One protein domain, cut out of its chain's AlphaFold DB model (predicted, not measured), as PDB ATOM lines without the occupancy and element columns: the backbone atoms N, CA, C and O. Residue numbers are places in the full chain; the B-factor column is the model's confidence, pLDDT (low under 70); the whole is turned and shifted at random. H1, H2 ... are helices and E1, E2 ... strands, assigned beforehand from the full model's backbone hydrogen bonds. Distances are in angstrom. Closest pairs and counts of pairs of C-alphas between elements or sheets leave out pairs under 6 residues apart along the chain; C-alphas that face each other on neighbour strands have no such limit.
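This is residues 13 to 148 of the 167 residues of an uncharacterized protein of Pseudomonas putida (UniProt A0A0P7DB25). Two small antiparallel strand pairs, E1 with E2 and E3 with E4, form two sides of a loosely joined body, with helix H1 between them. Away from the strand pairs, the short helix H2 touches H4, which is near the mean of the C-alphas, and meets H3 at a corner farther out; H6 lies between E2 and H4, and the last helix, H7, starts near H3 and H4 and leads outward, with residues 143 to 148, of which 143 to 147 belong to H7, sticking out. The printed part has 136 residues with seven named helices and four named strands, in the order H1, E1, E2, E3, H2, H3, H4, H5, E4, H6, H7. The class is mixed, helices and strands, although under half of the residues are in named elements. The whole is only just compact, close to loose, with a radius of gyration of the C-alphas of 16.7 A, and it spans 43 by 41 by 28 A.

Before the first named element, residues 17 to 18 make a short antiparallel pairing with residues 90 to 91. H1, residues 21 to 29, is joined by a tight link to E1, residues 30 to 34. E1 and E2, residues 40 to 44, form a hairpin, antiparallel at 147 degrees, with N 33 and O 41 within hydrogen-bond range at 2.8 A and N 43 and O 31 at 3.0 A. The closest C-alphas of H1 and E2 are those of Thr 29 and Lys 44, 6.0 A apart. E3, residues 53 to 57, and E4, residues 107 to 112, are antiparallel at 162 degrees; N 54 and O 111 are within hydrogen-bond range at 2.9 A, and N 111 and O 54 at 2.8 A. The closest C-alphas of H1 and E3 are those of Ala 28 and Val 53, at 6.1 A. E1 and E2 are both apart from E3 and E4. H2, residues 67 to 72, and H3, residues 75 to 79, only just touch, and only at the corner by their link, with 3 pairs of C-alphas within 8 A; the closest are those of Ile 71 and Phe 77, at 5.5 A. H2 touches H4, residues 83 to 87, with the C-alphas of Glu 68 and Leu 86 closest at 6.3 A. H5, residues 102 to 106, is joined by a tight link to E4, and the closest C-alphas of H5 and E3 are those of Asp 106 and Phe 57, at 5.4 A. H6, residues 125 to 128, only just touches H4, with 3 pairs of C-alphas within 8 A, the closest being those of Met 128 and Arg 87 at 6.2 A. The closest C-alphas of H6 and E2 are those of Pro 125 and Tyr 42, at 6.2 A. H7, residues 136 to 147, is close to but not clearly touching H3 and H4; C-alpha 137 is 7.8 A from C-alpha 77 and 7.8 A from C-alpha 83. Every O i to N i+4 pair is within hydrogen-bond range in H1, H2, H3, H4 and H7; H5 has 0 of 1 but 2 of 2 O i to N i+3 pairs, and H6 is too short for an i+4 pair.

H1 begins at C-alpha 21, (153.023, 175.382, 131.756), and is 12.1 A long. E1 measures 13.1 A, E2 13.6 A, E3 12.9 A and E4 14.1 A. E4 begins at C-alpha 107, (166.210, 171.411, 138.568). H2 is 9.0 A long, H3 6.7 A, H4 6.1 A, H5 7.7 A and H6 5.0 A. H7, the longest helix, is 16.7 A long and ends at C-alpha 147, (144.396, 141.949, 118.201).

The two C-alphas farthest apart are those of Gly 48 and Asp 75, at 46.7 A. The printed part has no cut. The links H4 to H5, 14 residues, and E4 to H6, 12 residues, are long. The mean pLDDT of the printed part is 84.1; residues 13 to 15, residue 70 and residues 92 to 102 are under 70.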
ATOM      1  N   SER A  13     162.263 154.713 131.235       50.41
ATOM      2  CA  SER A  13     163.170 155.502 132.059       50.41
ATOM      3  C   SER A  13     163.213 156.986 131.702       50.41
ATOM      4  O   SER A  13     163.969 157.703 132.351       50.41
ATOM      5  N   GLY A  14     162.456 157.428 130.692       58.09
ATOM      6  CA  GLY A  14     162.362 158.836 130.320       58.09
ATOM      7  C   GLY A  14     161.564 159.625 131.354       58.09
ATOM      8  O   GLY A  14     160.603 159.110 131.925       58.09
ATOM      9  N   LEU A  15     161.983 160.863 131.607       58.53
ATOM     10  CA  LEU A  15     161.156 161.825 132.323       58.53
ATOM     11  C   LEU A  15     160.251 162.497 131.289       58.53
ATOM     12  O   LEU A  15     160.758 163.181 130.404       58.53
ATOM     13  N   ASP A  16     158.938 162.305 131.389       71.50
ATOM     14  CA  ASP A  16     157.991 163.064 130.572       71.50
ATOM     15  C   ASP A  16     157.982 164.514 131.065       71.50
ATOM     16  O   ASP A  16     157.412 164.828 132.111       71.50
ATOM     17  N   ILE A  17     158.648 165.397 130.319       80.69
ATOM     18  CA  ILE A  17     158.610 166.843 130.557       80.69
ATOM     19  C   ILE A  17     157.701 167.501 129.525       80.69
ATOM     20  O   ILE A  17     157.574 167.021 128.398       80.69
ATOM     21  N   SER A  18     157.091 168.622 129.890       87.62
ATOM     22  CA  SER A  18     156.380 169.483 128.949       87.62
ATOM     23  C   SER A  18     157.073 170.836 128.875       87.62
ATOM     24  O   SER A  18     157.563 171.341 129.883       87.62
ATOM     25  N   PHE A  19     157.095 171.418 127.680       87.44
ATOM     26  CA  PHE A  19     157.518 172.801 127.457       87.44
ATOM     27  C   PHE A  19     156.376 173.809 127.683       87.44
ATOM     28  O   PHE A  19     156.579 175.009 127.517       87.44
ATOM     29  N   ASP A  20     155.182 173.334 128.051       90.50
ATOM     30  CA  ASP A  20     153.977 174.135 128.253       90.50
ATOM     31  C   ASP A  20     153.518 174.088 129.720       90.50
ATOM     32  O   ASP A  20     153.191 173.027 130.263       90.50
ATOM     33  N   ILE A  21     153.453 175.258 130.359       90.75
ATOM     34  CA  ILE A  21     153.023 175.382 131.756       90.75
ATOM     35  C   ILE A  21     151.574 174.925 131.947       90.75
ATOM     36  O   ILE A  21     151.261 174.326 132.972       90.75
ATOM     37  N   GLU A  22     150.705 175.107 130.949       92.69
ATOM     38  CA  GLU A  22     149.309 174.665 131.017       92.69
ATOM     39  C   GLU A  22     149.201 173.145 131.153       92.69
ATOM     40  O   GLU A  22     148.383 172.620 131.910       92.69
ATOM     41  N   THR A  23     150.069 172.425 130.439       92.19
ATOM     42  CA  THR A  23     150.169 170.968 130.533       92.19
ATOM     43  C   THR A  23     150.656 170.546 131.920       92.19
ATOM     44  O   THR A  23     150.096 169.625 132.519       92.19
ATOM     45  N   ALA A  24     151.656 171.238 132.471       92.06
ATOM     46  CA  ALA A  24     152.138 170.966 133.823       92.06
ATOM     47  C   ALA A  24     151.058 171.230 134.886       92.06
ATOM     48  O   ALA A  24     150.864 170.407 135.783       92.06
ATOM     49  N   ILE A  25     150.308 172.331 134.762       92.62
ATOM     50  CA  ILE A  25     149.198 172.642 135.667       92.62
ATOM     51  C   ILE A  25     148.093 171.589 135.545       92.62
ATOM     52  O   ILE A  25     147.586 171.141 136.575       92.62
ATOM     53  N   PHE A  26     147.757 171.128 134.335       92.75
ATOM     54  CA  PHE A  26     146.797 170.036 134.142       92.75
ATOM     55  C   PHE A  26     147.199 168.800 134.959       92.75
ATOM     56  O   PHE A  26     146.426 168.326 135.791       92.75
ATOM     57  N   PHE A  27     148.431 168.309 134.813       91.00
ATOM     58  CA  PHE A  27     148.877 167.129 135.561       91.00
ATOM     59  C   PHE A  27     149.028 167.374 137.070       91.00
ATOM     60  O   PHE A  27     148.887 166.439 137.857       91.00
ATOM     61  N   ALA A  28     149.265 168.616 137.498       91.62
ATOM     62  CA  ALA A  28     149.316 168.978 138.914       91.62
ATOM     63  C   ALA A  28     147.921 169.119 139.559       91.62
ATOM     64  O   ALA A  28     147.796 169.019 140.783       91.62
ATOM     65  N   THR A  29     146.876 169.344 138.756       91.81
ATOM     66  CA  THR A  29     145.506 169.620 139.224       91.81
ATOM     67  C   THR A  29     144.493 168.535 138.863       91.81
ATOM     68  O   THR A  29     143.378 168.571 139.375       91.81
ATOM     69  N   TYR A  30     144.867 167.532 138.065       91.88
ATOM     70  CA  TYR A  30     144.026 166.383 137.728       91.88
ATOM     71  C   TYR A  30     144.653 165.075 138.203       91.88
ATOM     72  O   TYR A  30     145.864 164.870 138.143       91.88
ATOM     73  N   LYS A  31     143.808 164.136 138.631       90.62
ATOM     74  CA  LYS A  31     144.225 162.789 139.025       90.62
ATOM     75  C   LYS A  31     143.717 161.762 138.024       90.62
ATOM     76  O   LYS A  31     142.520 161.707 137.745       90.62
ATOM     77  N   MET A  32     144.614 160.903 137.545       91.38
ATOM     78  CA  MET A  32     144.219 159.744 136.751       91.38
ATOM     79  C   MET A  32     143.492 158.723 137.637       91.38
ATOM     80  O   MET A  32     144.002 158.303 138.681       91.38
ATOM     81  N   LYS A  33     142.313 158.297 137.199       92.62
ATOM     82  CA  LYS A  33     141.509 157.214 137.771       92.62
ATOM     83  C   LYS A  33     141.218 156.171 136.692       92.62
ATOM     84  O   LYS A  33     141.506 156.385 135.516       92.62
ATOM     85  N   ARG A  34     140.682 155.020 137.095       92.31
ATOM     86  CA  ARG A  34     140.208 153.968 136.186       92.31
ATOM     87  C   ARG A  34     138.789 153.578 136.561       92.31
ATOM     88  O   ARG A  34     138.473 153.527 137.748       92.31
ATOM     89  N   ASN A  35     137.951 153.318 135.565       91.62
ATOM     90  CA  ASN A  35     136.615 152.776 135.790       91.62
ATOM     91  C   ASN A  35     136.662 151.249 136.006       91.62
ATOM     92  O   ASN A  35     137.726 150.629 135.938       91.62
ATOM     93  N   SER A  36     135.503 150.633 136.255       89.88
ATOM     94  CA  SER A  36     135.367 149.181 136.465       89.88
ATOM     95  C   SER A  36     135.828 148.337 135.271       89.88
ATOM     96  O   SER A  36     136.244 147.198 135.457       89.88
ATOM     97  N   SER A  37     135.807 148.896 134.061       86.50
ATOM     98  CA  SER A  37     136.293 148.261 132.830       86.50
ATOM     99  C   SER A  37     137.798 148.453 132.600       86.50
ATOM    100  O   SER A  37     138.319 148.034 131.571       86.50
ATOM    101  N   GLY A  38     138.515 149.103 133.525       86.19
ATOM    102  CA  GLY A  38     139.954 149.356 133.423       86.19
ATOM    103  C   GLY A  38     140.345 150.543 132.534       86.19
ATOM    104  O   GLY A  38     141.542 150.825 132.407       86.19
ATOM    105  N   VAL A  39     139.369 151.264 131.974       90.38
ATOM    106  CA  VAL A  39     139.569 152.453 131.131       90.38
ATOM    107  C   VAL A  39     139.938 153.646 132.012       90.38
ATOM    108  O   VAL A  39     139.287 153.909 133.027       90.38
ATOM    109  N   ALA A  40     141.003 154.353 131.643       91.62
ATOM    110  CA  ALA A  40     141.535 155.485 132.386       91.62
ATOM    111  C   ALA A  40     140.794 156.790 132.072       91.62
ATOM    112  O   ALA A  40     140.387 157.039 130.943       91.62
ATOM    113  N   TYR A  41     140.669 157.664 133.061       92.06
ATOM    114  CA  TYR A  41     140.129 159.013 132.898       92.06
ATOM    115  C   TYR A  41     140.810 159.962 133.883       92.06
ATOM    116  O   TYR A  41     141.456 159.516 134.833       92.06
ATOM    117  N   TYR A  42     140.692 161.267 133.653       91.94
ATOM    118  CA  TYR A  42     141.225 162.284 134.553       91.94
ATOM    119  C   TYR A  42     140.089 163.034 135.227       91.94
ATOM    120  O   TYR A  42     139.142 163.460 134.575       91.94
ATOM    121  N   GLU A  43     140.209 163.209 136.535       92.50
ATOM    122  CA  GLU A  43     139.263 163.970 137.343       92.50
ATOM    123  C   GLU A  43     139.988 165.146 137.988       92.50
ATOM    124  O   GLU A  43     141.072 164.965 138.556       92.50
ATOM    125  N   LYS A  44     139.400 166.343 137.889       91.94
ATOM    126  CA  LYS A  44     139.943 167.546 138.524       91.94
ATOM    127  C   LYS A  44     139.956 167.336 140.038       91.94
ATOM    128  O   LYS A  44     138.959 166.915 140.627       91.94
ATOM    129  N   ILE A  45     141.096 167.599 140.666       91.06
ATOM    130  CA  ILE A  45     141.229 167.591 142.123       91.06
ATOM    131  C   ILE A  45     140.396 168.752 142.666       91.06
ATOM    132  O   ILE A  45     140.365 169.832 142.076       91.06
ATOM    133  N   LYS A  46     139.683 168.518 143.767       89.62
ATOM    134  CA  LYS A  46     138.834 169.544 144.363       89.62
ATOM    135  C   LYS A  46     139.681 170.607 145.051       89.62
ATOM    136  O   LYS A  46     140.705 170.308 145.669       89.62
ATOM    137  N   LYS A  47     139.174 171.835 145.029       87.50
ATOM    138  CA  LYS A  47     139.711 172.934 145.826       87.50
ATOM    139  C   LYS A  47     139.810 172.528 147.301       87.50
ATOM    140  O   LYS A  47     138.888 171.920 147.844       87.50
ATOM    141  N   GLY A  48     140.930 172.853 147.935       88.31
ATOM    142  CA  GLY A  48     141.266 172.465 149.305       88.31
ATOM    143  C   GLY A  48     141.982 171.113 149.421       88.31
ATOM    144  O   GLY A  48     142.530 170.815 150.481       88.31
ATOM    145  N   GLU A  49     142.023 170.306 148.355       89.25
ATOM    146  CA  GLU A  49     142.668 168.983 148.339       89.25
ATOM    147  C   GLU A  49     143.987 168.962 147.542       89.25
ATOM    148  O   GLU A  49     144.676 167.935 147.507       89.25
ATOM    149  N   HIS A  50     144.361 170.078 146.903       84.62
ATOM    150  CA  HIS A  50     145.549 170.149 146.057       84.62
ATOM    151  C   HIS A  50     146.840 169.953 146.864       84.62
ATOM    152  O   HIS A  50     147.059 170.547 147.918       84.62
ATOM    153  N   LYS A  51     147.719 169.105 146.326       87.19
ATOM    154  CA  LYS A  51     149.110 168.905 146.774       87.19
ATOM    155  C   LYS A  51     150.064 168.902 145.575       87.19
ATOM    156  O   LYS A  51     151.090 168.225 145.593       87.19
ATOM    157  N   GLY A  52     149.652 169.572 144.498       88.88
ATOM    158  CA  GLY A  52     150.359 169.583 143.226       88.88
ATOM    159  C   GLY A  52     151.714 170.271 143.354       88.88
ATOM    160  O   GLY A  52     151.853 171.278 144.048       88.88
ATOM    161  N   VAL A  53     152.713 169.714 142.679       92.19
ATOM    162  CA  VAL A  53     154.056 170.284 142.599       92.19
ATOM    163  C   VAL A  53     154.469 170.304 141.137       92.19
ATOM    164  O   VAL A  53     154.360 169.286 140.456       92.19
ATOM    165  N   ILE A  54     154.938 171.457 140.672       92.75
ATOM    166  CA  ILE A  54     155.499 171.639 139.336       92.75
ATOM    167  C   ILE A  54     157.006 171.833 139.494       92.75
ATOM    168  O   ILE A  54     157.457 172.704 140.239       92.75
ATOM    169  N   TYR A  55     157.776 171.005 138.797       91.56
ATOM    170  CA  TYR A  55     159.234 171.063 138.769       91.56
ATOM    171  C   TYR A  55     159.675 171.726 137.464       91.56
ATOM    172  O   TYR A  55     159.314 171.257 136.385       91.56
ATOM    173  N   GLY A  56     160.426 172.819 137.567       92.12
ATOM    174  CA  GLY A  56     161.011 173.519 136.429       92.12
ATOM    175  C   GLY A  56     162.445 173.069 136.207       92.12
ATOM    176  O   GLY A  56     163.279 173.241 137.092       92.12
ATOM    177  N   PHE A  57     162.727 172.508 135.033       89.00
ATOM    178  CA  PHE A  57     164.066 172.061 134.656       89.00
ATOM    179  C   PHE A  57     164.678 172.994 133.608       89.00
ATOM    180  O   PHE A  57     164.008 173.376 132.647       89.00
ATOM    181  N   CYS A  58     165.962 173.313 133.764       89.25
ATOM    182  CA  CYS A  58     166.760 174.068 132.805       89.25
ATOM    183  C   CYS A  58     167.962 173.224 132.358       89.25
ATOM    184  O   CYS A  58     169.056 173.331 132.908       89.25
ATOM    185  N   PHE A  59     167.750 172.384 131.344       83.81
ATOM    186  CA  PHE A  59     168.806 171.553 130.763       83.81
ATOM    187  C   PHE A  59     169.772 172.406 129.944       83.81
ATOM    188  O   PHE A  59     169.366 173.027 128.959       83.81
ATOM    189  N   ARG A  60     171.047 172.430 130.341       80.38
ATOM    190  CA  ARG A  60     172.078 173.247 129.676       80.38
ATOM    191  C   ARG A  60     172.887 172.459 128.649       80.38
ATOM    192  O   ARG A  60     173.141 172.981 127.568       80.38
ATOM    193  N   ASP A  61     173.257 171.221 128.968       75.62
ATOM    194  CA  ASP A  61     173.994 170.332 128.067       75.62
ATOM    195  C   ASP A  61     173.776 168.850 128.451       75.62
ATOM    196  O   ASP A  61     174.135 168.465 129.565       75.62
ATOM    197  N   PRO A  62     173.193 168.004 127.578       73.75
ATOM    198  CA  PRO A  62     172.614 168.344 126.280       73.75
ATOM    199  C   PRO A  62     171.267 169.064 126.415       73.75
ATOM    200  O   PRO A  62     170.482 168.809 127.329       73.75
ATOM    201  N   LEU A  63     170.952 169.925 125.443       76.31
ATOM    202  CA  LEU A  63     169.618 170.516 125.332       76.31
ATOM    203  C   LEU A  63     168.567 169.433 125.069       76.31
ATOM    204  O   LEU A  63     168.749 168.549 124.225       76.31
ATOM    205  N   VAL A  64     167.417 169.560 125.728       77.62
ATOM    206  CA  VAL A  64     166.269 168.695 125.460       77.62
ATOM    207  C   VAL A  64     165.474 169.249 124.293       77.62
ATOM    208  O   VAL A  64     165.042 170.399 124.304       77.62
ATOM    209  N   LYS A  65     165.258 168.410 123.281       75.69
ATOM    210  CA  LYS A  65     164.398 168.739 122.142       75.69
ATOM    211  C   LYS A  65     162.959 168.314 122.419       75.69
ATOM    212  O   LYS A  65     162.718 167.293 123.070       75.69
ATOM    213  N   SER A  66     162.007 169.070 121.879       78.81
ATOM    214  CA  SER A  66     160.608 168.653 121.848       78.81
ATOM    215  C   SER A  66     160.455 167.355 121.056       78.81
ATOM    216  O   SER A  66     161.163 167.100 120.078       78.81
ATOM    217  N   ALA A  67     159.503 166.522 121.466       77.88
ATOM    218  CA  ALA A  67     159.151 165.299 120.759       77.88
ATOM    219  C   ALA A  67     158.610 165.591 119.348       77.88
ATOM    220  O   ALA A  67     158.697 164.732 118.475       77.88
ATOM    221  N   GLU A  68     158.132 166.814 119.090       78.69
ATOM    222  CA  GLU A  68     157.752 167.275 117.752       78.69
ATOM    223  C   GLU A  68     158.902 167.160 116.742       78.69
ATOM    224  O   GLU A  68     158.670 166.720 115.617       78.69
ATOM    225  N   TYR A  69     160.146 167.427 117.156       73.56
ATOM    226  CA  TYR A  69     161.321 167.220 116.305       73.56
ATOM    227  C   TYR A  69     161.471 165.752 115.875       73.56
ATOM    228  O   TYR A  69     161.831 165.457 114.744       73.56
ATOM    229  N   LEU A  70     161.155 164.796 116.753       69.88
ATOM    230  CA  LEU A  70     161.177 163.370 116.402       69.88
ATOM    231  C   LEU A  70     159.971 162.965 115.542       69.88
ATOM    232  O   LEU A  70     160.020 161.955 114.849       69.88
ATOM    233  N   ILE A  71     158.880 163.724 115.582       76.69
ATOM    234  CA  ILE A  71     157.678 163.466 114.786       76.69
ATOM    235  C   ILE A  71     157.865 163.956 113.344       76.69
ATOM    236  O   ILE A  71     157.414 163.288 112.417       76.69
ATOM    237  N   SER A  72     158.542 165.088 113.127       74.56
ATOM    238  CA  SER A  72     158.753 165.655 111.785       74.56
ATOM    239  C   SER A  72     159.729 164.849 110.918       74.56
ATOM    240  O   SER A  72     159.570 164.788 109.691       74.56
ATOM    241  N   GLU A  73     160.717 164.212 111.549       73.62
ATOM    242  CA  GLU A  73     161.834 163.544 110.867       73.62
ATOM    243  C   GLU A  73     161.548 162.089 110.456       73.62
ATOM    244  O   GLU A  73     162.266 161.541 109.624       73.62
ATOM    245  N   PHE A  74     160.506 161.445 110.996       75.50
ATOM    246  CA  PHE A  74     160.213 160.031 110.725       75.50
ATOM    247  C   PHE A  74     158.934 159.858 109.900       75.50
ATOM    248  O   PHE A  74     157.847 160.258 110.321       75.50
ATOM    249  N   ASP A  75     159.037 159.164 108.761       75.69
ATOM    250  CA  ASP A  75     157.917 158.970 107.826       75.69
ATOM    251  C   ASP A  75     156.695 158.284 108.457       75.69
ATOM    252  O   ASP A  75     155.559 158.640 108.144       75.69
ATOM    253  N   LEU A  76     156.907 157.373 109.416       75.25
ATOM    254  CA  LEU A  76     155.826 156.721 110.166       75.25
ATOM    255  C   LEU A  76     154.864 157.741 110.804       75.25
ATOM    256  O   LEU A  76     153.643 157.581 110.735       75.25
ATOM    257  N   PHE A  77     155.408 158.807 111.395       77.81
ATOM    258  CA  PHE A  77     154.620 159.833 112.077       77.81
ATOM    259  C   PHE A  77     154.063 160.900 111.135       77.81
ATOM    260  O   PHE A  77     153.150 161.634 111.518       77.81
ATOM    261  N   ARG A  78     154.542 160.953 109.886       74.81
ATOM    262  CA  ARG A  78     153.916 161.762 108.833       74.81
ATOM    263  C   ARG A  78     152.577 161.165 108.409       74.81
ATOM    264  O   ARG A  78     151.619 161.906 108.207       74.81
ATOM    265  N   THR A  79     152.487 159.835 108.323       80.00
ATOM    266  CA  THR A  79     151.229 159.133 108.010       80.00
ATOM    267  C   THR A  79     150.276 159.095 109.205       80.00
ATOM    268  O   THR A  79     149.080 159.358 109.056       80.00
ATOM    269  N   TYR A  80     150.796 158.796 110.398       82.62
ATOM    270  CA  TYR A  80     150.017 158.711 111.633       82.62
ATOM    271  C   TYR A  80     150.564 159.692 112.664       82.62
ATOM    272  O   TYR A  80     151.413 159.344 113.483       82.62
ATOM    273  N   LYS A  81     150.076 160.935 112.609       85.12
ATOM    274  CA  LYS A  81     150.540 162.001 113.499       85.12
ATOM    275  C   LYS A  81     150.067 161.739 114.942       85.12
ATOM    276  O   LYS A  81     148.852 161.703 115.157       85.12
ATOM    277  N   PRO A  82     150.976 161.587 115.924       87.62
ATOM    278  CA  PRO A  82     150.619 161.325 117.319       87.62
ATOM    279  C   PRO A  82     150.172 162.626 118.004       87.62
ATOM    280  O   PRO A  82     150.972 163.353 118.599       87.62
ATOM    281  N   GLN A  83     148.886 162.967 117.873       90.50
ATOM    282  CA  GLN A  83     148.362 164.267 118.311       90.50
ATOM    283  C   GLN A  83     148.496 164.501 119.811       90.50
ATOM    284  O   GLN A  83     148.748 165.635 120.211       90.50
ATOM    285  N   ARG A  84     148.367 163.459 120.643       88.00
ATOM    286  CA  ARG A  84     148.563 163.585 122.095       88.00
ATOM    287  C   ARG A  84     149.902 164.246 122.422       88.00
ATOM    288  O   ARG A  84     149.940 165.211 123.176       88.00
ATOM    289  N   VAL A  85     150.983 163.738 121.837       85.88
ATOM    290  CA  VAL A  85     152.353 164.192 122.117       85.88
ATOM    291  C   VAL A  85     152.534 165.661 121.746       85.88
ATOM    292  O   VAL A  85     153.174 166.421 122.470       85.88
ATOM    293  N   LEU A  86     151.913 166.067 120.639       87.94
ATOM    294  CA  LEU A  86     151.949 167.441 120.149       87.94
ATOM    295  C   LEU A  86     151.130 168.383 121.034       87.94
ATOM    296  O   LEU A  86     151.615 169.444 121.408       87.94
ATOM    297  N   ARG A  87     149.910 167.989 121.423       90.31
ATOM    298  CA  ARG A  87     149.037 168.799 122.293       90.31
ATOM    299  C   ARG A  87     149.632 169.026 123.681       90.31
ATOM    300  O   ARG A  87     149.414 170.081 124.263       90.31
ATOM    301  N   GLN A  88     150.384 168.052 124.185       89.31
ATOM    302  CA  GLN A  88     151.041 168.112 125.491       89.31
ATOM    303  C   GLN A  88     152.421 168.786 125.442       89.31
ATOM    304  O   GLN A  88     153.059 168.945 126.483       89.31
ATOM    305  N   SER A  89     152.894 169.189 124.253       87.31
ATOM    306  CA  SER A  89     154.206 169.823 124.049       87.31
ATOM    307  C   SER A  89     155.336 169.073 124.764       87.31
ATOM    308  O   SER A  89     156.145 169.670 125.476       87.31
ATOM    309  N   CYS A  90     155.347 167.744 124.640       82.31
ATOM    310  CA  CYS A  90     156.259 166.900 125.402       82.31
ATOM    311  C   CYS A  90     157.704 166.989 124.893       82.31
ATOM    312  O   CYS A  90     157.959 167.149 123.699       82.31
ATOM    313  N   GLY A  91     158.651 166.814 125.809       76.00
ATOM    314  CA  GLY A  91     160.063 166.552 125.558       76.00
ATOM    315  C   GLY A  91     160.486 165.246 126.213       76.00
ATOM    316  O   GLY A  91     159.896 164.820 127.202       76.00
ATOM    317  N   LEU A  92     161.525 164.622 125.664       69.00
ATOM    318  CA  LEU A  92     162.066 163.367 126.182       69.00
ATOM    319  C   LEU A  92     163.577 163.502 126.405       69.00
ATOM    320  O   LEU A  92     164.358 163.128 125.525       69.00
ATOM    321  N   PRO A  93     164.013 164.031 127.563       65.19
ATOM    322  CA  PRO A  93     165.390 163.874 127.999       65.19
ATOM    323  C   PRO A  93     165.676 162.388 128.224       65.19
ATOM    324  O   PRO A  93     164.921 161.663 128.881       65.19
ATOM    325  N   LEU A  94     166.767 161.913 127.636       61.16
ATOM    326  CA  LEU A  94     167.139 160.510 127.696       61.16
ATOM    327  C   LEU A  94     168.132 160.316 128.827       61.16
ATOM    328  O   LEU A  94     169.308 160.611 128.666       61.16
ATOM    329  N   PHE A  95     167.656 159.779 129.942       60.94
ATOM    330  CA  PHE A  95     168.525 159.347 131.027       60.94
ATOM    331  C   PHE A  95     168.745 157.838 130.936       60.94
ATOM    332  O   PHE A  95     167.795 157.070 130.705       60.94
ATOM    333  N   GLY A  96     169.985 157.393 131.152       54.47
ATOM    334  CA  GLY A  96     170.242 156.004 131.504       54.47
ATOM    335  C   GLY A  96     169.416 155.603 132.732       54.47
ATOM    336  O   GLY A  96     169.068 156.428 133.579       54.47
ATOM    337  N   SER A  97     169.081 154.319 132.869       56.75
ATOM    338  CA  SER A  97     168.324 153.805 134.025       56.75
ATOM    339  C   SER A  97     168.969 154.149 135.376       56.75
ATOM    340  O   SER A  97     168.257 154.281 136.369       56.75
ATOM    341  N   HIS A  98     170.291 154.329 135.397       57.09
ATOM    342  CA  HIS A  98     171.089 154.696 136.571       57.09
ATOM    343  C   HIS A  98     171.331 156.208 136.719       57.09
ATOM    344  O   HIS A  98     171.898 156.642 137.715       57.09
ATOM    345  N   GLU A  99     170.862 157.014 135.766       61.88
ATOM    346  CA  GLU A  99     171.142 158.452 135.663       61.88
ATOM    347  C   GLU A  99     169.912 159.315 135.953       61.88
ATOM    348  O   GLU A  99     169.974 160.533 135.860       61.88
ATOM    349  N   ARG A 100     168.776 158.724 136.344       62.19
ATOM    350  CA  ARG A 100     167.550 159.491 136.643       62.19
ATOM    351  C   ARG A 100     167.761 160.557 137.719       62.19
ATOM    352  O   ARG A 100     167.143 161.612 137.661       62.19
ATOM    353  N   ASN A 101     168.652 160.291 138.674       66.56
ATOM    354  CA  ASN A 101     169.009 161.255 139.712       66.56
ATOM    355  C   ASN A 101     169.851 162.416 139.171       66.56
ATOM    356  O   ASN A 101     169.875 163.457 139.809       66.56
ATOM    357  N   ILE A 102     170.504 162.273 138.011       69.88
ATOM    358  CA  ILE A 102     171.253 163.365 137.374       69.88
ATOM    359  C   ILE A 102     170.298 164.476 136.950       69.88
ATOM    360  O   ILE A 102     170.639 165.632 137.115       69.88
ATOM    361  N   ALA A 103     169.059 164.169 136.552       71.44
ATOM    362  CA  ALA A 103     168.076 165.198 136.203       71.44
ATOM    363  C   ALA A 103     167.850 166.241 137.320       71.44
ATOM    364  O   ALA A 103     167.441 167.364 137.036       71.44
ATOM    365  N   VAL A 104     168.131 165.902 138.588       77.69
ATOM    366  CA  VAL A 104     168.036 166.856 139.705       77.69
ATOM    367  C   VAL A 104     169.041 168.003 139.589       77.69
ATOM    368  O   VAL A 104     168.781 169.075 140.124       77.69
ATOM    369  N   THR A 105     170.172 167.809 138.902       82.75
ATOM    370  CA  THR A 105     171.178 168.865 138.715       82.75
ATOM    371  C   THR A 105     170.681 169.972 137.797       82.75
ATOM    372  O   THR A 105     171.176 171.091 137.882       82.75
ATOM    373  N   ASP A 106     169.693 169.665 136.957       85.56
ATOM    374  CA  ASP A 106     169.039 170.617 136.060       85.56
ATOM    375  C   ASP A 106     167.738 171.186 136.652       85.56
ATOM    376  O   ASP A 106     167.046 171.947 135.977       85.56
ATOM    377  N   LEU A 107     167.369 170.829 137.891       88.50
ATOM    378  CA  LEU A 107     166.210 171.411 138.568       88.50
ATOM    379  C   LEU A 107     166.506 172.872 138.928       88.50
ATOM    380  O   LEU A 107     167.336 173.153 139.788       88.50
ATOM    381  N   ASP A 108     165.788 173.791 138.294       92.88
ATOM    382  CA  ASP A 108     165.968 175.231 138.469       92.88
ATOM    383  C   ASP A 108     165.025 175.781 139.547       92.88
ATOM    384  O   ASP A 108     165.421 176.565 140.409       92.88
ATOM    385  N   PHE A 109     163.772 175.314 139.555       93.25
ATOM    386  CA  PHE A 109     162.781 175.754 140.534       93.25
ATOM    387  C   PHE A 109     161.706 174.708 140.833       93.25
ATOM    388  O   PHE A 109     161.444 173.780 140.067       93.25
ATOM    389  N   VAL A 110     161.034 174.899 141.972       95.06
ATOM    390  CA  VAL A 110     159.891 174.093 142.410       95.06
ATOM    391  C   VAL A 110     158.736 175.018 142.765       95.06
ATOM    392  O   VAL A 110     158.852 175.843 143.670       95.06
ATOM    393  N   ILE A 111     157.600 174.846 142.093       94.50
ATOM    394  CA  ILE A 111     156.355 175.553 142.392       94.50
ATOM    395  C   ILE A 111     155.442 174.590 143.143       94.50
ATOM    396  O   ILE A 111     155.011 173.568 142.607       94.50
ATOM    397  N   LYS A 112     155.140 174.915 144.399       94.81
ATOM    398  CA  LYS A 112     154.126 174.206 145.185       94.81
ATOM    399  C   LYS A 112     152.798 174.920 145.000       94.81
ATOM    400  O   LYS A 112     152.708 176.113 145.276       94.81
ATOM    401  N   LEU A 113     151.790 174.192 144.535       91.88
ATOM    402  CA  LEU A 113     150.446 174.736 144.425       91.88
ATOM    403  C   LEU A 113     149.822 174.797 145.817       91.88
ATOM    404  O   LEU A 113     149.899 173.833 146.581       91.88
ATOM    405  N   ASP A 114     149.222 175.940 146.139       93.31
ATOM    406  CA  ASP A 114     148.448 176.084 147.364       93.31
ATOM    407  C   ASP A 114     147.263 175.104 147.361       93.31
ATOM    408  O   ASP A 114     146.739 174.748 146.302       93.31
ATOM    409  N   LYS A 115     146.814 174.669 148.542       91.38
ATOM    410  CA  LYS A 115     145.660 173.766 148.651       91.38
ATOM    411  C   LYS A 115     144.399 174.367 148.022       91.38
ATOM    412  O   LYS A 115     143.562 173.620 147.527       91.38
ATOM    413  N   ASP A 116     144.278 175.693 148.034       91.06
ATOM    414  CA  ASP A 116     143.151 176.448 147.495       91.06
ATOM    415  C   ASP A 116     143.427 176.982 146.079       91.06
ATOM    416  O   ASP A 116     142.607 177.740 145.555       91.06
ATOM    417  N   PHE A 117     144.549 176.587 145.459       89.62
ATOM    418  CA  PHE A 117     144.854 176.896 144.065       89.62
ATOM    419  C   PHE A 117     143.732 176.375 143.174       89.62
ATOM    420  O   PHE A 117     143.481 175.175 143.108       89.62
ATOM    421  N   ASP A 118     143.060 177.293 142.495       83.06
ATOM    422  CA  ASP A 118     141.981 176.983 141.575       83.06
ATOM    423  C   ASP A 118     142.356 177.525 140.206       83.06
ATOM    424  O   ASP A 118     142.708 178.696 140.056       83.06
ATOM    425  N   TYR A 119     142.332 176.638 139.222       82.56
ATOM    426  CA  TYR A 119     142.724 176.947 137.864       82.56
ATOM    427  C   TYR A 119     141.690 176.396 136.897       82.56
ATOM    428  O   TYR A 119     141.449 175.187 136.842       82.56
ATOM    429  N   GLU A 120     141.061 177.286 136.141       77.94
ATOM    430  CA  GLU A 120     140.144 176.961 135.046       77.94
ATOM    431  C   GLU A 120     140.892 177.052 133.714       77.94
ATOM    432  O   GLU A 120     140.543 177.815 132.818       77.94
ATOM    433  N   GLY A 121     141.999 176.318 133.632       72.94
ATOM    434  CA  GLY A 121     142.883 176.335 132.478       72.94
ATOM    435  C   GLY A 121     142.244 175.926 131.168       72.94
ATOM    436  O   GLY A 121     141.193 175.294 131.114       72.94
ATOM    437  N   LEU A 122     142.974 176.201 130.089       76.75
ATOM    438  CA  LEU A 122     142.557 175.869 128.725       76.75
ATOM    439  C   LEU A 122     142.638 174.364 128.421       76.75
ATOM    440  O   LEU A 122     142.103 173.895 127.414       76.75
ATOM    441  N   ARG A 123     143.356 173.597 129.249       86.81
ATOM    442  CA  ARG A 123     143.610 172.171 129.030       86.81
ATOM    443  C   ARG A 123     142.571 171.334 129.761       86.81
ATOM    444  O   ARG A 123     142.635 171.156 130.972       86.81
ATOM    445  N   MET A 124     141.650 170.773 128.990       89.06
ATOM    446  CA  MET A 124     140.682 169.784 129.459       89.06
ATOM    447  C   MET A 124     141.125 168.361 129.088       89.06
ATOM    448  O   MET A 124     141.872 168.202 128.113       89.06
ATOM    449  N   PRO A 125     140.681 167.314 129.814       91.00
ATOM    450  CA  PRO A 125     141.029 165.929 129.499       91.00
ATOM    451  C   PRO A 125     140.790 165.554 128.032       91.00
ATOM    452  O   PRO A 125     141.632 164.895 127.433       91.00
ATOM    453  N   GLU A 126     139.701 166.028 127.430       90.44
ATOM    454  CA  GLU A 126     139.322 165.751 126.039       90.44
ATOM    455  C   GLU A 126     140.328 166.350 125.050       90.44
ATOM    456  O   GLU A 126     140.671 165.738 124.039       90.44
ATOM    457  N   TYR A 127     140.858 167.535 125.364       91.38
ATOM    458  CA  TYR A 127     141.922 168.141 124.577       91.38
ATOM    459  C   TYR A 127     143.233 167.371 124.757       91.38
ATOM    460  O   TYR A 127     143.866 166.991 123.772       91.38
ATOM    461  N   MET A 128     143.629 167.116 126.009       90.06
ATOM    462  CA  MET A 128     144.907 166.484 126.361       90.06
ATOM    463  C   MET A 128     145.006 165.031 125.890       90.06
ATOM    464  O   MET A 128     146.105 164.528 125.644       90.06
ATOM    465  N   PHE A 129     143.865 164.359 125.761       90.69
ATOM    466  CA  PHE A 129     143.746 162.953 125.407       90.69
ATOM    467  C   PHE A 129     142.765 162.779 124.239       90.69
ATOM    468  O   PHE A 129     141.648 162.306 124.448       90.69
ATOM    469  N   PRO A 130     143.190 163.142 123.011       91.44
ATOM    470  CA  PRO A 130     142.356 163.045 121.815       91.44
ATOM    471  C   PRO A 130     141.806 161.636 121.583       91.44
ATOM    472  O   PRO A 130     142.442 160.626 121.911       91.44
ATOM    473  N   ASN A 131     140.639 161.577 120.947       93.19
ATOM    474  CA  ASN A 131     140.048 160.325 120.485       93.19
ATOM    475  C   ASN A 131     140.718 159.818 119.191       93.19
ATOM    476  O   ASN A 131     141.549 160.498 118.591       93.19
ATOM    477  N   VAL A 132     140.335 158.624 118.735       93.06
ATOM    478  CA  VAL A 132     140.908 157.975 117.541       93.06
ATOM    479  C   VAL A 132     140.661 158.718 116.220       93.06
ATOM    480  O   VAL A 132     141.369 158.464 115.246       93.06
ATOM    481  N   LEU A 133     139.674 159.623 116.159       91.38
ATOM    482  CA  LEU A 133     139.424 160.449 114.971       91.38
ATOM    483  C   LEU A 133     140.465 161.565 114.857       91.38
ATOM    484  O   LEU A 133     140.907 161.895 113.756       91.38
ATOM    485  N   GLU A 134     140.864 162.123 115.998       91.94
ATOM    486  CA  GLU A 134     141.875 163.172 116.080       91.94
ATOM    487  C   GLU A 134     143.294 162.581 116.082       91.94
ATOM    488  O   GLU A 134     144.158 163.038 115.335       91.94
ATOM    489  N   ASP A 135     143.533 161.529 116.868       91.38
ATOM    490  CA  ASP A 135     144.819 160.842 117.005       91.38
ATOM    491  C   ASP A 135     144.784 159.457 116.341       91.38
ATOM    492  O   ASP A 135     144.543 158.420 116.965       91.38
ATOM    493  N   LYS A 136     145.052 159.441 115.032       89.50
ATOM    494  CA  LYS A 136     145.066 158.205 114.234       89.50
ATOM    495  C   LYS A 136     146.163 157.231 114.662       89.50
ATOM    496  O   LYS A 136     145.993 156.025 114.490       89.50
ATOM    497  N   PHE A 137     147.279 157.734 115.196       89.50
ATOM    498  CA  PHE A 137     148.346 156.883 115.721       89.50
ATOM    499  C   PHE A 137     147.833 156.084 116.918       89.50
ATOM    500  O   PHE A 137     147.941 154.858 116.945       89.50
ATOM    501  N   TYR A 138     147.176 156.766 117.855       90.19
ATOM    502  CA  TYR A 138     146.535 156.116 118.990       90.19
ATOM    503  C   TYR A 138     145.426 155.145 118.567       90.19
ATOM    504  O   TYR A 138     145.345 154.042 119.103       90.19
ATOM    505  N   GLY A 139     144.634 155.495 117.548       91.19
ATOM    506  CA  GLY A 139     143.661 154.574 116.956       91.19
ATOM    507  C   GLY A 139     144.288 153.262 116.487       91.19
ATOM    508  O   GLY A 139     143.793 152.189 116.830       91.19
ATOM    509  N   LYS A 140     145.432 153.325 115.794       90.25
ATOM    510  CA  LYS A 140     146.175 152.122 115.391       90.25
ATOM    511  C   LYS A 140     146.742 151.338 116.567       90.25
ATOM    512  O   LYS A 140     146.712 150.110 116.526       90.25
ATOM    513  N   LEU A 141     147.187 152.004 117.630       89.19
ATOM    514  CA  LEU A 141     147.611 151.314 118.852       89.19
ATOM    515  C   LEU A 141     146.460 150.549 119.519       89.19
ATOM    516  O   LEU A 141     146.667 149.423 119.961       89.19
ATOM    517  N   LEU A 142     145.252 151.119 119.564       90.62
ATOM    518  CA  LEU A 142     144.076 150.436 120.113       90.62
ATOM    519  C   LEU A 142     143.628 149.257 119.236       90.62
ATOM    520  O   LEU A 142     143.363 148.184 119.769       90.62
ATOM    521  N   GLU A 143     143.627 149.407 117.906       91.88
ATOM    522  CA  GLU A 143     143.360 148.291 116.980       91.88
ATOM    523  C   GLU A 143     144.347 147.126 117.190       91.88
ATOM    524  O   GLU A 143     143.960 145.955 117.197       91.88
ATOM    525  N   LEU A 144     145.635 147.439 117.372       90.81
ATOM    526  CA  LEU A 144     146.661 146.434 117.651       90.81
ATOM    527  C   LEU A 144     146.479 145.807 119.033       90.81
ATOM    528  O   LEU A 144     146.646 144.597 119.164       90.81
ATOM    529  N   LYS A 145     146.109 146.598 120.047       90.19
ATOM    530  CA  LYS A 145     145.806 146.107 121.395       90.19
ATOM    531  C   LYS A 145     144.670 145.088 121.375       90.19
ATOM    532  O   LYS A 145     144.779 144.064 122.040       90.19
ATOM    533  N   ASP A 146     143.622 145.333 120.595       91.69
ATOM    534  CA  ASP A 146     142.491 144.406 120.482       91.69
ATOM    535  C   ASP A 146     142.910 143.079 119.830       91.69
ATOM    536  O   ASP A 146     142.422 142.011 120.200       91.69
ATOM    537  N   ARG A 147     143.853 143.134 118.880       94.75
ATOM    538  CA  ARG A 147     144.396 141.949 118.201       94.75
ATOM    539  C   ARG A 147     145.414 141.180 119.051       94.75
ATOM    540  O   ARG A 147     145.467 139.956 118.959       94.75
ATOM    541  N   TYR A 148     146.201 141.887 119.859       92.44
ATOM    542  CA  TYR A 148     147.313 141.356 120.656       92.44
ATOM    543  C   TYR A 148     147.236 141.844 122.119       92.44
ATOM    544  O   TYR A 148     148.094 142.602 122.589       92.44
TER     545      TYR A 148